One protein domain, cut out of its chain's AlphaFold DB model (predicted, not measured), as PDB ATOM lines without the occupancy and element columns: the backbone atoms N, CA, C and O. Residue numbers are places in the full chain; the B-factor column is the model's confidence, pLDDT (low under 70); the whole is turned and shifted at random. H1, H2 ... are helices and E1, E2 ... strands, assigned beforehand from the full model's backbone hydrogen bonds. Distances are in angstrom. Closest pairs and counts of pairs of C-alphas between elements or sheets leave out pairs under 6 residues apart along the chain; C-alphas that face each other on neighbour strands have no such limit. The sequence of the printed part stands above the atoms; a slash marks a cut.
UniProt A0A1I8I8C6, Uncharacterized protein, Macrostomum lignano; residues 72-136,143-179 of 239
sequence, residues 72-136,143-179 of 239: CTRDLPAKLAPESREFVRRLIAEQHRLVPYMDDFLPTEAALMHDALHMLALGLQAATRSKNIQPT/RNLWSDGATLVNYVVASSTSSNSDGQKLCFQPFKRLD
ATOM      1  N   CYS A  72     -54.004  -7.219 -14.351       40.78
ATOM      2  CA  CYS A  72     -53.293  -8.120 -15.266       40.78
ATOM      3  C   CYS A  72     -53.091  -9.554 -14.773       40.78
ATOM      4  O   CYS A  72     -52.656 -10.385 -15.566       40.78
ATOM      5  N   THR A  73     -53.359  -9.874 -13.505       42.28
ATOM      6  CA  THR A  73     -52.844 -11.127 -12.920       42.28
ATOM      7  C   THR A  73     -53.839 -12.281 -12.888       42.28
ATOM      8  O   THR A  73     -53.400 -13.423 -12.963       42.28
ATOM      9  N   ARG A  74     -55.159 -12.042 -12.844       42.12
ATOM     10  CA  ARG A  74     -56.126 -13.159 -12.767       42.12
ATOM     11  C   ARG A  74     -56.598 -13.701 -14.119       42.12
ATOM     12  O   ARG A  74     -56.601 -14.911 -14.292       42.12
ATOM     13  N   ASP A  75     -56.886 -12.839 -15.099       42.78
ATOM     14  CA  ASP A  75     -57.543 -13.266 -16.356       42.78
ATOM     15  C   ASP A  75     -56.730 -13.006 -17.642       42.78
ATOM     16  O   ASP A  75     -57.246 -13.140 -18.756       42.78
ATOM     17  N   LEU A  76     -55.458 -12.598 -17.528       50.25
ATOM     18  CA  LEU A  76     -54.703 -12.023 -18.648       50.25
ATOM     19  C   LEU A  76     -53.505 -12.790 -19.228       50.25
ATOM     20  O   LEU A  76     -52.913 -12.246 -20.161       50.25
ATOM     21  N   PRO A  77     -53.157 -14.041 -18.866       48.09
ATOM     22  CA  PRO A  77     -52.293 -14.811 -19.756       48.09
ATOM     23  C   PRO A  77     -52.893 -14.882 -21.173       48.09
ATOM     24  O   PRO A  77     -52.155 -14.943 -22.142       48.09
ATOM     25  N   ALA A  78     -54.219 -14.813 -21.329       45.72
ATOM     26  CA  ALA A  78     -54.874 -14.927 -22.631       45.72
ATOM     27  C   ALA A  78     -55.002 -13.611 -23.431       45.72
ATOM     28  O   ALA A  78     -55.090 -13.683 -24.653       45.72
ATOM     29  N   LYS A  79     -55.027 -12.425 -22.795       45.88
ATOM     30  CA  LYS A  79     -55.274 -11.139 -23.501       45.88
ATOM     31  C   LYS A  79     -54.044 -10.237 -23.641       45.88
ATOM     32  O   LYS A  79     -54.152  -9.162 -24.227       45.88
ATOM     33  N   LEU A  80     -52.901 -10.634 -23.086       52.84
ATOM     34  CA  LEU A  80     -51.637  -9.915 -23.243       52.84
ATOM     35  C   LEU A  80     -50.949 -10.285 -24.556       52.84
ATOM     36  O   LEU A  80     -50.988 -11.443 -24.980       52.84
ATOM     37  N   ALA A  81     -50.241  -9.314 -25.137       56.81
ATOM     38  CA  ALA A  81     -49.270  -9.596 -26.184       56.81
ATOM     39  C   ALA A  81     -48.225 -10.614 -25.665       56.81
ATOM     40  O   ALA A  81     -47.871 -10.570 -24.480       56.81
ATOM     41  N   PRO A  82     -47.726 -11.533 -26.513       63.44
ATOM     42  CA  PRO A  82     -46.810 -12.601 -26.100       63.44
ATOM     43  C   PRO A  82     -45.587 -12.098 -25.320       63.44
ATOM     44  O   PRO A  82     -45.197 -12.700 -24.322       63.44
ATOM     45  N   GLU A  83     -45.036 -10.957 -25.728       63.81
ATOM     46  CA  GLU A  83     -43.853 -10.340 -25.118       63.81
ATOM     47  C   GLU A  83     -44.117  -9.855 -23.686       63.81
ATOM     48  O   GLU A  83     -43.340 -10.128 -22.771       63.81
ATOM     49  N   SER A  84     -45.260  -9.205 -23.452       62.66
ATOM     50  CA  SER A  84     -45.644  -8.733 -22.118       62.66
ATOM     51  C   SER A  84     -45.903  -9.895 -21.154       62.66
ATOM     52  O   SER A  84     -45.605  -9.790 -19.966       62.66
ATOM     53  N   ARG A  85     -46.409 -11.033 -21.651       66.12
ATOM     54  CA  ARG A  85     -46.615 -12.246 -20.835       66.12
ATOM     55  C   ARG A  85     -45.303 -12.814 -20.318       66.12
ATOM     56  O   ARG A  85     -45.232 -13.221 -19.161       66.12
ATOM     57  N   GLU A  86     -44.292 -12.862 -21.177       71.25
ATOM     58  CA  GLU A  86     -42.976 -13.382 -20.817       71.25
ATOM     59  C   GLU A  86     -42.285 -12.473 -19.799       71.25
ATOM     60  O   GLU A  86     -41.741 -12.959 -18.808       71.25
ATOM     61  N   PHE A  87     -42.386 -11.152 -19.975       72.12
ATOM     62  CA  PHE A  87     -41.892 -10.186 -18.993       72.12
ATOM     63  C   PHE A  87     -42.536 -10.388 -17.613       72.12
ATOM     64  O   PHE A  87     -41.821 -10.529 -16.621       72.12
ATOM     65  N   VAL A  88     -43.873 -10.475 -17.550       69.38
ATOM     66  CA  VAL A  88     -44.603 -10.732 -16.294       69.38
ATOM     67  C   VAL A  88     -44.141 -12.028 -15.647       69.38
ATOM     68  O   VAL A  88     -43.857 -12.047 -14.451       69.38
ATOM     69  N   ARG A  89     -44.032 -13.110 -16.427       72.56
ATOM     70  CA  ARG A  89     -43.594 -14.412 -15.916       72.56
ATOM     71  C   ARG A  89     -42.204 -14.356 -15.307       72.56
ATOM     72  O   ARG A  89     -42.019 -14.855 -14.202       72.56
ATOM     73  N   ARG A  90     -41.247 -13.737 -15.999       76.19
ATOM     74  CA  ARG A  90     -39.877 -13.588 -15.492       76.19
ATOM     75  C   ARG A  90     -39.833 -12.753 -14.224       76.19
ATOM     76  O   ARG A  90     -39.127 -13.121 -13.293       76.19
ATOM     77  N   LEU A  91     -40.601 -11.664 -14.165       71.44
ATOM     78  CA  LEU A  91     -40.584 -10.800 -12.989       71.44
ATOM     79  C   LEU A  91     -41.231 -11.466 -11.772       71.44
ATOM     80  O   LEU A  91     -40.698 -11.359 -10.674       71.44
ATOM     81  N   ILE A  92     -42.332 -12.196 -11.971       70.12
ATOM     82  CA  ILE A  92     -42.959 -13.000 -10.914       70.12
ATOM     83  C   ILE A  92     -41.996 -14.097 -10.437       70.12
ATOM     84  O   ILE A  92     -41.857 -14.299  -9.233       70.12
ATOM     85  N   ALA A  93     -41.286 -14.766 -11.351       72.75
ATOM     86  CA  ALA A  93     -40.297 -15.780 -10.992       72.75
ATOM     87  C   ALA A  93     -39.134 -15.202 -10.163       72.75
ATOM     88  O   ALA A  93     -38.754 -15.787  -9.148       72.75
ATOM     89  N   GLU A  94     -38.602 -14.036 -10.544       71.25
ATOM     90  CA  GLU A  94     -37.545 -13.370  -9.771       71.25
ATOM     91  C   GLU A  94     -38.066 -12.864  -8.418       71.25
ATOM     92  O   GLU A  94     -37.380 -12.969  -7.404       71.25
ATOM     93  N   GLN A  95     -39.310 -12.382  -8.361       65.38
ATOM     94  CA  GLN A  95     -39.940 -11.987  -7.105       65.38
ATOM     95  C   GLN A  95     -40.113 -13.168  -6.152       65.38
ATOM     96  O   GLN A  95     -39.782 -13.029  -4.978       65.38
ATOM     97  N   HIS A  96     -40.583 -14.324  -6.627       66.06
ATOM     98  CA  HIS A  96     -40.685 -15.540  -5.808       66.06
ATOM     99  C   HIS A  96     -39.335 -15.957  -5.224       66.06
ATOM    100  O   HIS A  96     -39.269 -16.430  -4.090       66.06
ATOM    101  N   ARG A  97     -38.241 -15.724  -5.961       66.19
ATOM    102  CA  ARG A  97     -36.876 -15.970  -5.478       66.19
ATOM    103  C   ARG A  97     -36.499 -15.072  -4.296       66.19
ATOM    104  O   ARG A  97     -35.743 -15.499  -3.426       66.19
ATOM    105  N   LEU A  98     -36.997 -13.836  -4.277       60.00
ATOM    106  CA  LEU A  98     -36.680 -12.826  -3.265       60.00
ATOM    107  C   LEU A  98     -37.673 -12.822  -2.089       60.00
ATOM    108  O   LEU A  98     -37.277 -12.530  -0.962       60.00
ATOM    109  N   VAL A  99     -38.950 -13.141  -2.332       55.59
ATOM    110  CA  VAL A  99     -40.042 -13.137  -1.342       55.59
ATOM    111  C   VAL A  99     -40.989 -14.328  -1.596       55.59
ATOM    112  O   VAL A  99     -42.041 -14.159  -2.213       55.59
ATOM    113  N   PRO A 100     -40.673 -15.529  -1.074       53.72
ATOM    114  CA  PRO A 100     -41.383 -16.778  -1.401       53.72
ATOM    115  C   PRO A 100     -42.833 -16.881  -0.894       53.72
ATOM    116  O   PRO A 100     -43.507 -17.871  -1.157       53.72
ATOM    117  N   TYR A 101     -43.297 -15.910  -0.097       52.09
ATOM    118  CA  TYR A 101     -44.596 -15.948   0.593       52.09
ATOM    119  C   TYR A 101     -45.629 -14.960   0.022       52.09
ATOM    120  O   TYR A 101     -46.749 -14.870   0.520       52.09
ATOM    121  N   MET A 102     -45.275 -14.187  -1.007       52.34
ATOM    122  CA  MET A 102     -46.243 -13.332  -1.696       52.34
ATOM    123  C   MET A 102     -46.897 -14.111  -2.840       52.34
ATOM    124  O   MET A 102     -46.200 -14.701  -3.660       52.34
ATOM    125  N   ASP A 103     -48.234 -14.091  -2.890       55.50
ATOM    126  CA  ASP A 103     -49.040 -14.550  -4.033       55.50
ATOM    127  C   ASP A 103     -48.476 -14.018  -5.378       55.50
ATOM    128  O   ASP A 103     -47.844 -12.959  -5.389       55.50
ATOM    129  N   ASP A 104     -48.780 -14.697  -6.499       57.31
ATOM    130  CA  ASP A 104     -48.389 -14.400  -7.901       57.31
ATOM    131  C   ASP A 104     -48.805 -12.995  -8.419       57.31
ATOM    132  O   ASP A 104     -49.549 -12.846  -9.394       57.31
ATOM    133  N   PHE A 105     -48.343 -11.926  -7.778       61.91
ATOM    134  CA  PHE A 105     -48.639 -10.546  -8.139       61.91
ATOM    135  C   PHE A 105     -47.376  -9.792  -8.513       61.91
ATOM    136  O   PHE A 105     -46.351  -9.885  -7.842       61.91
ATOM    137  N   LEU A 106     -47.499  -8.979  -9.560       64.56
ATOM    138  CA  LEU A 106     -46.509  -7.973  -9.904       64.56
ATOM    139  C   LEU A 106     -46.648  -6.779  -8.942       64.56
ATOM    140  O   LEU A 106     -47.774  -6.287  -8.793       64.56
ATOM    141  N   PRO A 107     -45.560  -6.264  -8.339       70.38
ATOM    142  CA  PRO A 107     -45.611  -5.050  -7.542       70.38
ATOM    143  C   PRO A 107     -45.996  -3.913  -8.468       70.38
ATOM    144  O   PRO A 107     -45.493  -3.809  -9.596       70.38
ATOM    145  N   THR A 108     -46.881  -3.044  -8.010       73.06
ATOM    146  CA  THR A 108     -47.318  -1.935  -8.849       73.06
ATOM    147  C   THR A 108     -46.167  -1.040  -9.256       73.06
ATOM    148  O   THR A 108     -46.168  -0.565 -10.379       73.06
ATOM    149  N   GLU A 109     -45.152  -0.849  -8.422       75.31
ATOM    150  CA  GLU A 109     -43.961  -0.075  -8.766       75.31
ATOM    151  C   GLU A 109     -43.300  -0.613 -10.037       75.31
ATOM    152  O   GLU A 109     -43.044   0.153 -10.966       75.31
ATOM    153  N   ALA A 110     -43.094  -1.929 -10.120       75.75
ATOM    154  CA  ALA A 110     -42.511  -2.567 -11.295       75.75
ATOM    155  C   ALA A 110     -43.432  -2.444 -12.518       75.75
ATOM    156  O   ALA A 110     -42.980  -2.150 -13.625       75.75
ATOM    157  N   ALA A 111     -44.737  -2.598 -12.301       73.94
ATOM    158  CA  ALA A 111     -45.757  -2.434 -13.326       73.94
ATOM    159  C   ALA A 111     -45.781  -0.997 -13.896       73.94
ATOM    160  O   ALA A 111     -45.842  -0.787 -15.108       73.94
ATOM    161  N   LEU A 112     -45.664   0.009 -13.021       78.25
ATOM    162  CA  LEU A 112     -45.587   1.424 -13.376       78.25
ATOM    163  C   LEU A 112     -44.288   1.759 -14.107       78.25
ATOM    164  O   LEU A 112     -44.322   2.558 -15.041       78.25
ATOM    165  N   MET A 113     -43.160   1.175 -13.693       81.44
ATOM    166  CA  MET A 113     -41.873   1.361 -14.369       81.44
ATOM    167  C   MET A 113     -41.909   0.803 -15.787       81.44
ATOM    168  O   MET A 113     -41.484   1.491 -16.714       81.44
ATOM    169  N   HIS A 114     -42.451  -0.405 -15.968       77.88
ATOM    170  CA  HIS A 114     -42.606  -1.006 -17.289       77.88
ATOM    171  C   HIS A 114     -43.398  -0.086 -18.223       77.88
ATOM    172  O   HIS A 114     -42.924   0.265 -19.303       77.88
ATOM    173  N   ASP A 115     -44.573   0.368 -17.786       77.12
ATOM    174  CA  ASP A 115     -45.422   1.205 -18.629       77.12
ATOM    175  C   ASP A 115     -44.819   2.598 -18.863       77.12
ATOM    176  O   ASP A 115     -44.966   3.150 -19.952       77.12
ATOM    177  N   ALA A 116     -44.071   3.151 -17.902       83.00
ATOM    178  CA  ALA A 116     -43.327   4.395 -18.096       83.00
ATOM    179  C   ALA A 116     -42.227   4.262 -19.164       83.00
ATOM    180  O   ALA A 116     -42.113   5.125 -20.036       83.00
ATOM    181  N   LEU A 117     -41.447   3.177 -19.126       85.00
ATOM    182  CA  LEU A 117     -40.411   2.900 -20.124       85.00
ATOM    183  C   LEU A 117     -41.014   2.649 -21.506       85.00
ATOM    184  O   LEU A 117     -40.500   3.161 -22.498       85.00
ATOM    185  N   HIS A 118     -42.126   1.917 -21.570       79.38
ATOM    186  CA  HIS A 118     -42.827   1.665 -22.823       79.38
ATOM    187  C   HIS A 118     -43.374   2.966 -23.434       79.38
ATOM    188  O   HIS A 118     -43.134   3.243 -24.610       79.38
ATOM    189  N   MET A 119     -44.018   3.825 -22.633       81.88
ATOM    190  CA  MET A 119     -44.468   5.150 -23.089       81.88
ATOM    191  C   MET A 119     -43.312   6.016 -23.595       81.88
ATOM    192  O   MET A 119     -43.448   6.671 -24.633       81.88
ATOM    193  N   LEU A 120     -42.179   6.012 -22.885       87.25
ATOM    194  CA  LEU A 120     -40.980   6.744 -23.285       87.25
ATOM    195  C   LEU A 120     -40.422   6.222 -24.614       87.25
ATOM    196  O   LEU A 120     -40.103   7.026 -25.486       87.25
ATOM    197  N   ALA A 121     -40.341   4.902 -24.794       86.44
ATOM    198  CA  ALA A 121     -39.862   4.282 -26.028       86.44
ATOM    199  C   ALA A 121     -40.750   4.646 -27.230       86.44
ATOM    200  O   ALA A 121     -40.234   5.064 -28.268       86.44
ATOM    201  N   LEU A 122     -42.076   4.571 -27.072       84.25
ATOM    202  CA  LEU A 122     -43.031   4.989 -28.104       84.25
ATOM    203  C   LEU A 122     -42.921   6.488 -28.408       84.25
ATOM    204  O   LEU A 122     -42.910   6.888 -29.572       84.25
ATOM    205  N   GLY A 123     -42.792   7.319 -27.371       86.75
ATOM    206  CA  GLY A 123     -42.594   8.759 -27.519       86.75
ATOM    207  C   GLY A 123     -41.308   9.086 -28.278       86.75
ATOM    208  O   GLY A 123     -41.345   9.862 -29.226       86.75
ATOM    209  N   LEU A 124     -40.187   8.443 -27.936       89.38
ATOM    210  CA  LEU A 124     -38.909   8.593 -28.641       89.38
ATOM    211  C   LEU A 124     -39.004   8.143 -30.102       89.38
ATOM    212  O   LEU A 124     -38.537   8.854 -30.994       89.38
ATOM    213  N   GLN A 125     -39.633   6.997 -30.369       88.31
ATOM    214  CA  GLN A 125     -39.836   6.497 -31.728       88.31
ATOM    215  C   GLN A 125     -40.680   7.467 -32.571       88.31
ATOM    216  O   GLN A 125     -40.342   7.750 -33.719       88.31
ATOM    217  N   ALA A 126     -41.766   8.006 -32.014       87.62
ATOM    218  CA  ALA A 126     -42.596   8.988 -32.706       87.62
ATOM    219  C   ALA A 126     -41.843  10.307 -32.945       87.62
ATOM    220  O   ALA A 126     -41.903  10.878 -34.037       87.62
ATOM    221  N   ALA A 127     -41.090  10.760 -31.944       89.75
ATOM    222  CA  ALA A 127     -40.373  12.020 -31.999       89.75
ATOM    223  C   ALA A 127     -39.227  11.982 -33.026       89.75
ATOM    224  O   ALA A 127     -39.114  12.890 -33.846       89.75
ATOM    225  N   THR A 128     -38.454  10.891 -33.056       87.31
ATOM    226  CA  THR A 128     -37.365  10.662 -34.030       87.31
ATOM    227  C   THR A 128     -37.844  10.564 -35.478       87.31
ATOM    228  O   THR A 128     -37.115  10.961 -36.383       87.31
ATOM    229  N   ARG A 129     -39.079  10.098 -35.720       87.94
ATOM    230  CA  ARG A 129     -39.692  10.112 -37.062       87.94
ATOM    231  C   ARG A 129     -40.036  11.520 -37.548       87.94
ATOM    232  O   ARG A 129     -40.082  11.745 -38.751       87.94
ATOM    233  N   SER A 130     -40.321  12.443 -36.632       85.75
ATOM    234  CA  SER A 130     -40.756  13.804 -36.971       85.75
ATOM    235  C   SER A 130     -39.624  14.830 -36.953       85.75
ATOM    236  O   SER A 130     -39.647  15.787 -37.721       85.75
ATOM    237  N   LYS A 131     -38.643  14.665 -36.062       85.06
ATOM    238  CA  LYS A 131     -37.519  15.588 -35.891       85.06
ATOM    239  C   LYS A 131     -36.274  14.817 -35.466       85.06
ATOM    240  O   LYS A 131     -36.355  13.877 -34.680       85.06
ATOM    241  N   ASN A 132     -35.103  15.258 -35.924       86.44
ATOM    242  CA  ASN A 132     -33.840  14.793 -35.357       86.44
ATOM    243  C   ASN A 132     -33.683  15.380 -33.945       86.44
ATOM    244  O   ASN A 132     -33.339  16.550 -33.793       86.44
ATOM    245  N   ILE A 133     -33.999  14.580 -32.930       86.31
ATOM    246  CA  ILE A 133     -33.882  14.948 -31.519       86.31
ATOM    247  C   ILE A 133     -32.575  14.374 -30.993       86.31
ATOM    248  O   ILE A 133     -32.407  13.156 -30.952       86.31
ATOM    249  N   GLN A 134     -31.665  15.251 -30.575       86.31
ATOM    250  CA  GLN A 134     -30.377  14.861 -30.006       86.31
ATOM    251  C   GLN A 134     -30.248  15.402 -28.580       86.31
ATOM    252  O   GLN A 134     -30.525  16.585 -28.344       86.31
ATOM    253  N   PRO A 135     -29.838  14.568 -27.609       87.75
ATOM    254  CA  PRO A 135     -29.639  15.019 -26.242       87.75
ATOM    255  C   PRO A 135     -28.507  16.046 -26.191       87.75
ATOM    256  O   PRO A 135     -27.433  15.849 -26.755       87.75
ATOM    257  N   THR A 136     -28.746  17.155 -25.493       89.25
ATOM    258  CA  THR A 136     -27.737  18.198 -25.271       89.25
ATOM    259  C   THR A 136     -27.237  18.120 -23.829       89.25
ATOM    260  O   THR A 136     -28.065  18.045 -22.918       89.25
ATOM    261  N   ARG A 143     -28.465  28.455 -16.952       83.25
ATOM    262  CA  ARG A 143     -29.914  28.373 -17.236       83.25
ATOM    263  C   ARG A 143     -30.216  27.869 -18.655       83.25
ATOM    264  O   ARG A 143     -31.196  28.283 -19.263       83.25
ATOM    265  N   ASN A 144     -29.361  27.004 -19.197       87.31
ATOM    266  CA  ASN A 144     -29.554  26.469 -20.537       87.31
ATOM    267  C   ASN A 144     -30.631  25.388 -20.483       87.31
ATOM    268  O   ASN A 144     -30.546  24.462 -19.678       87.31
ATOM    269  N   LEU A 145     -31.632  25.513 -21.347       88.00
ATOM    270  CA  LEU A 145     -32.671  24.512 -21.535       88.00
ATOM    271  C   LEU A 145     -32.348  23.689 -22.776       88.00
ATOM    272  O   LEU A 145     -31.800  24.205 -23.752       88.00
ATOM    273  N   TRP A 146     -32.715  22.414 -22.752       92.12
ATOM    274  CA  TRP A 146     -32.688  21.606 -23.959       92.12
ATOM    275  C   TRP A 146     -33.863  22.002 -24.855       92.12
ATOM    276  O   TRP A 146     -35.022  21.812 -24.479       92.12
ATOM    277  N   SER A 147     -33.564  22.557 -26.032       90.12
ATOM    278  CA  SER A 147     -34.562  23.108 -26.961       90.12
ATOM    279  C   SER A 147     -35.608  22.086 -27.407       90.12
ATOM    280  O   SER A 147     -36.765  22.447 -27.599       90.12
ATOM    281  N   ASP A 148     -35.223  20.813 -27.525       91.31
ATOM    282  CA  ASP A 148     -36.117  19.738 -27.969       91.31
ATOM    283  C   ASP A 148     -36.830  19.026 -26.814       91.31
ATOM    284  O   ASP A 148     -37.682  18.172 -27.051       91.31
ATOM    285  N   GLY A 149     -36.533  19.387 -25.560       89.69
ATOM    286  CA  GLY A 149     -37.103  18.719 -24.388       89.69
ATOM    287  C   GLY A 149     -38.626  18.823 -24.333       89.69
ATOM    288  O   GLY A 149     -39.306  17.820 -24.126       89.69
ATOM    289  N   ALA A 150     -39.177  20.012 -24.596       89.19
ATOM    290  CA  ALA A 150     -40.626  20.214 -24.650       89.19
ATOM    291  C   ALA A 150     -41.274  19.413 -25.791       89.19
ATOM    292  O   ALA A 150     -42.339  18.822 -25.617       89.19
ATOM    293  N   THR A 151     -40.607  19.341 -26.947       89.62
ATOM    294  CA  THR A 151     -41.059  18.529 -28.080       89.62
ATOM    295  C   THR A 151     -41.108  17.051 -27.705       89.62
ATOM    296  O   THR A 151     -42.135  16.414 -27.927       89.62
ATOM    297  N   LEU A 152     -40.053  16.511 -27.083       90.12
ATOM    298  CA  LEU A 152     -40.030  15.117 -26.640       90.12
ATOM    299  C   LEU A 152     -41.158  14.816 -25.643       90.12
ATOM    300  O   LEU A 152     -41.862  13.821 -25.809       90.12
ATOM    301  N   VAL A 153     -41.365  15.679 -24.643       89.56
ATOM    302  CA  VAL A 153     -42.448  15.510 -23.659       89.56
ATOM    303  C   VAL A 153     -43.810  15.449 -24.348       89.56
ATOM    304  O   VAL A 153     -44.608  14.573 -24.024       89.56
ATOM    305  N   ASN A 154     -44.061  16.299 -25.347       88.69
ATOM    306  CA  ASN A 154     -45.318  16.270 -26.099       88.69
ATOM    307  C   ASN A 154     -45.534  14.933 -26.828       88.69
ATOM    308  O   ASN A 154     -46.648  14.414 -26.812       88.69
ATOM    309  N   TYR A 155     -44.487  14.343 -27.416       88.44
ATOM    310  CA  TYR A 155     -44.586  13.017 -28.042       88.44
ATOM    311  C   TYR A 155     -44.839  11.900 -27.023       88.44
ATOM    312  O   TYR A 155     -45.644  11.011 -27.294       88.44
ATOM    313  N   VAL A 156     -44.205  11.953 -25.848       86.75
ATOM    314  CA  VAL A 156     -44.439  10.984 -24.758       86.75
ATOM    315  C   VAL A 156     -45.858  11.111 -24.192       86.75
ATOM    316  O   VAL A 156     -46.515  10.113 -23.913       86.75
ATOM    317  N   VAL A 157     -46.379  12.331 -24.048       85.44
ATOM    318  CA  VAL A 157     -47.767  12.543 -23.612       85.44
ATOM    319  C   VAL A 157     -48.744  12.050 -24.681       85.44
ATOM    320  O   VAL A 157     -49.711  11.359 -24.355       85.44
ATOM    321  N   ALA A 158     -48.476  12.322 -25.960       82.62
ATOM    322  CA  ALA A 158     -49.310  11.866 -27.071       82.62
ATOM    323  C   ALA A 158     -49.316  10.333 -27.229       82.62
ATOM    324  O   ALA A 158     -50.375   9.762 -27.506       82.62
ATOM    325  N   SER A 159     -48.186   9.652 -26.985       78.69
ATOM    326  CA  SER A 159     -48.101   8.181 -27.055       78.69
ATOM    327  C   SER A 159     -48.964   7.480 -26.003       78.69
ATOM    328  O   SER A 159     -49.382   6.344 -26.207       78.69
ATOM    329  N   SER A 160     -49.329   8.170 -24.915       72.75
ATOM    330  CA  SER A 160     -50.267   7.629 -23.923       72.75
ATOM    331  C   SER A 160     -51.698   7.480 -24.454       72.75
ATOM    332  O   SER A 160     -52.467   6.684 -23.926       72.75
ATOM    333  N   THR A 161     -52.068   8.255 -25.483       62.94
ATOM    334  CA  THR A 161     -53.427   8.285 -26.056       62.94
ATOM    335  C   THR A 161     -53.516   7.518 -27.369       62.94
ATOM    336  O   THR A 161     -54.624   7.219 -27.816       62.94
ATOM    337  N   SER A 162     -52.379   7.177 -27.990       53.31
ATOM    338  CA  SER A 162     -52.327   6.405 -29.232       53.31
ATOM    339  C   SER A 162     -52.706   4.947 -28.980       53.31
ATOM    340  O   SER A 162     -51.906   4.029 -29.108       53.31
ATOM    341  N   SER A 163     -53.985   4.733 -28.686       48.66
ATOM    342  CA  SER A 163     -54.709   3.494 -28.953       48.66
ATOM    343  C   SER A 163     -54.917   3.358 -30.467       48.66
ATOM    344  O   SER A 163     -56.029   3.125 -30.932       48.66
ATOM    345  N   ASN A 164     -53.878   3.603 -31.266       36.88
ATOM    346  CA  ASN A 164     -53.965   3.455 -32.707       36.88
ATOM    347  C   ASN A 164     -53.881   1.958 -32.978       36.88
ATOM    348  O   ASN A 164     -52.846   1.371 -32.694       36.88
ATOM    349  N   SER A 165     -55.001   1.380 -33.422       39.84
ATOM    350  CA  SER A 165     -55.189   0.256 -34.367       39.84
ATOM    351  C   SER A 165     -54.309  -1.016 -34.337       39.84
ATOM    352  O   SER A 165     -54.820  -2.055 -34.736       39.84
ATOM    353  N   ASP A 166     -53.080  -1.002 -33.822       42.56
ATOM    354  CA  ASP A 166     -52.130  -2.128 -33.748       42.56
ATOM    355  C   ASP A 166     -52.154  -2.875 -32.400       42.56
ATOM    356  O   ASP A 166     -51.354  -3.774 -32.152       42.56
ATOM    357  N   GLY A 167     -53.065  -2.524 -31.486       43.91
ATOM    358  CA  GLY A 167     -53.311  -3.318 -30.276       43.91
ATOM    359  C   GLY A 167     -52.234  -3.256 -29.179       43.91
ATOM    360  O   GLY A 167     -52.406  -3.916 -28.154       43.91
ATOM    361  N   GLN A 168     -51.177  -2.447 -29.320       48.19
ATOM    362  CA  GLN A 168     -50.206  -2.192 -28.246       48.19
ATOM    363  C   GLN A 168     -50.825  -1.290 -27.169       48.19
ATOM    364  O   GLN A 168     -50.756  -0.065 -27.219       48.19
ATOM    365  N   LYS A 169     -51.497  -1.915 -26.199       55.00
ATOM    366  CA  LYS A 169     -51.983  -1.256 -24.983       55.00
ATOM    367  C   LYS A 169     -50.907  -1.333 -23.905       55.00
ATOM    368  O   LYS A 169     -50.275  -2.377 -23.752       55.00
ATOM    369  N   LEU A 170     -50.751  -0.257 -23.130       57.31
ATOM    370  CA  LEU A 170     -49.982  -0.296 -21.884       57.31
ATOM    371  C   LEU A 170     -50.485  -1.460 -21.030       57.31
ATOM    372  O   LEU A 170     -51.693  -1.646 -20.862       57.31
ATOM    373  N   CYS A 171     -49.543  -2.283 -20.582       55.91
ATOM    374  CA  CYS A 171     -49.826  -3.623 -20.096       55.91
ATOM    375  C   CYS A 171     -50.506  -3.583 -18.732       55.91
ATOM    376  O   CYS A 171     -51.398  -4.389 -18.496       55.91
ATOM    377  N   PHE A 172     -50.121  -2.648 -17.858       56.94
ATOM    378  CA  PHE A 172     -50.464  -2.659 -16.434       56.94
ATOM    379  C   PHE A 172     -51.280  -1.460 -15.957       56.94
ATOM    380  O   PHE A 172     -51.735  -1.414 -14.812       56.94
ATOM    381  N   GLN A 173     -51.455  -0.461 -16.810       57.88
ATOM    382  CA  GLN A 173     -52.038   0.811 -16.429       57.88
ATOM    383  C   GLN A 173     -53.535   0.875 -16.762       57.88
ATOM    384  O   GLN A 173     -53.914   0.886 -17.931       57.88
ATOM    385  N   PRO A 174     -54.417   1.029 -15.758       55.66
ATOM    386  CA  PRO A 174     -55.840   1.244 -15.987       55.66
ATOM    387  C   PRO A 174     -56.166   2.712 -16.302       55.66
ATOM    388  O   PRO A 174     -57.321   3.091 -16.143       55.66
ATOM    389  N   PHE A 175     -55.187   3.553 -16.682       61.19
ATOM    390  CA  PHE A 175     -55.427   4.933 -17.123       61.19
ATOM    391  C   PHE A 175     -55.398   4.985 -18.649       61.19
ATOM    392  O   PHE A 175     -54.534   4.383 -19.279       61.19
ATOM    393  N   LYS A 176     -56.356   5.689 -19.250       64.56
ATOM    394  CA  LYS A 176     -56.496   5.716 -20.713       64.56
ATOM    395  C   LYS A 176     -55.715   6.841 -21.383       64.56
ATOM    396  O   LYS A 176     -55.532   6.794 -22.593       64.56
ATOM    397  N   ARG A 177     -55.340   7.886 -20.634       72.75
ATOM    398  CA  ARG A 177     -54.709   9.087 -21.198       72.75
ATOM    399  C   ARG A 177     -53.982   9.939 -20.157       72.75
ATOM    400  O   ARG A 177     -54.478  10.106 -19.042       72.75
ATOM    401  N   LEU A 178     -52.876  10.568 -20.550       81.19
ATOM    402  CA  LEU A 178     -52.305  11.716 -19.842       81.19
ATOM    403  C   LEU A 178     -53.014  13.017 -20.252       81.19
ATOM    404  O   LEU A 178     -53.273  13.246 -21.433       81.19
ATOM    405  N   ASP A 179     -53.370  13.857 -19.286       77.75
ATOM    406  CA  ASP A 179     -53.903  15.189 -19.569       77.75
ATOM    407  C   ASP A 179     -52.822  16.134 -20.121       77.75
ATOM    408  O   ASP A 179     -51.647  15.781 -20.240       77.75
TER     409      ASP A 179
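Overview. This is residues 72 to 136 and 143 to 179 of the 239 residues of an uncharacterized protein of Macrostomum lignano (UniProt A0A1I8I8C6). The long helix H2 is the middle piece of a loose, open chain of three helices: H3 crosses its later half, and H1 stands off beyond its beginning without packing on it. From H3 a long link, residues 160 to 174, leads back to the short strand E1, whose last residues come close to H3. The printed part has 102 residues with, along the chain, H1, H2, H3 and E1, and its class is mostly helix. The whole is loose, with a radius of gyration of the C-alphas of 16.5 A and spans of 49 by 35 by 23 A.

Arrangement. H1, residues 82 to 98, and H2, residues 108 to 130, are near each other, with 7 pairs of C-alphas within 10 A. H2 touches H3, residues 149 to 159, with residues 119 to 127 alone; the closest C-alphas, those of Gly 123 and Val 156, are 4.0 A apart. H2 and H3 run opposite ways at a steep tilt of 68 degrees, only just short of about perpendicular. H1 and H3 are apart. E1, residues 175 to 178, pairs with no named strand. The closest C-alphas of H3 and E1, those of Val 157 and Leu 178, are 6.0 A apart. E1 is apart from H1 and from H2. In H1, H2 and H3 every O i to N i+4 pair is within hydrogen-bond range.

Along the chain. H1 begins at C-alpha 82, (-46.810, -12.601, -26.100), and is 25.0 A long from first to last C-alpha. H2 is 32.9 A long and begins at C-alpha 108, (-47.318, -1.935, -8.849). H3 is 15.5 A long. E1, 7.9 A long, ends at C-alpha 178, (-52.305, 11.716, -19.842).

Size, cuts and confidence. The C-alphas farthest apart, those of Ala 78 and Arg 143, are 50.3 A apart. Residues 137 to 142 are not printed; C-alphas 136 and 143 are 13.1 A apart across this cut. The link from H1 to H2 is short, and that from H3 to E1 is long. The mean pLDDT of the printed part is 70.7; residues 72 to 85, 88, 95 to 106 and 161 to 176 are under 70.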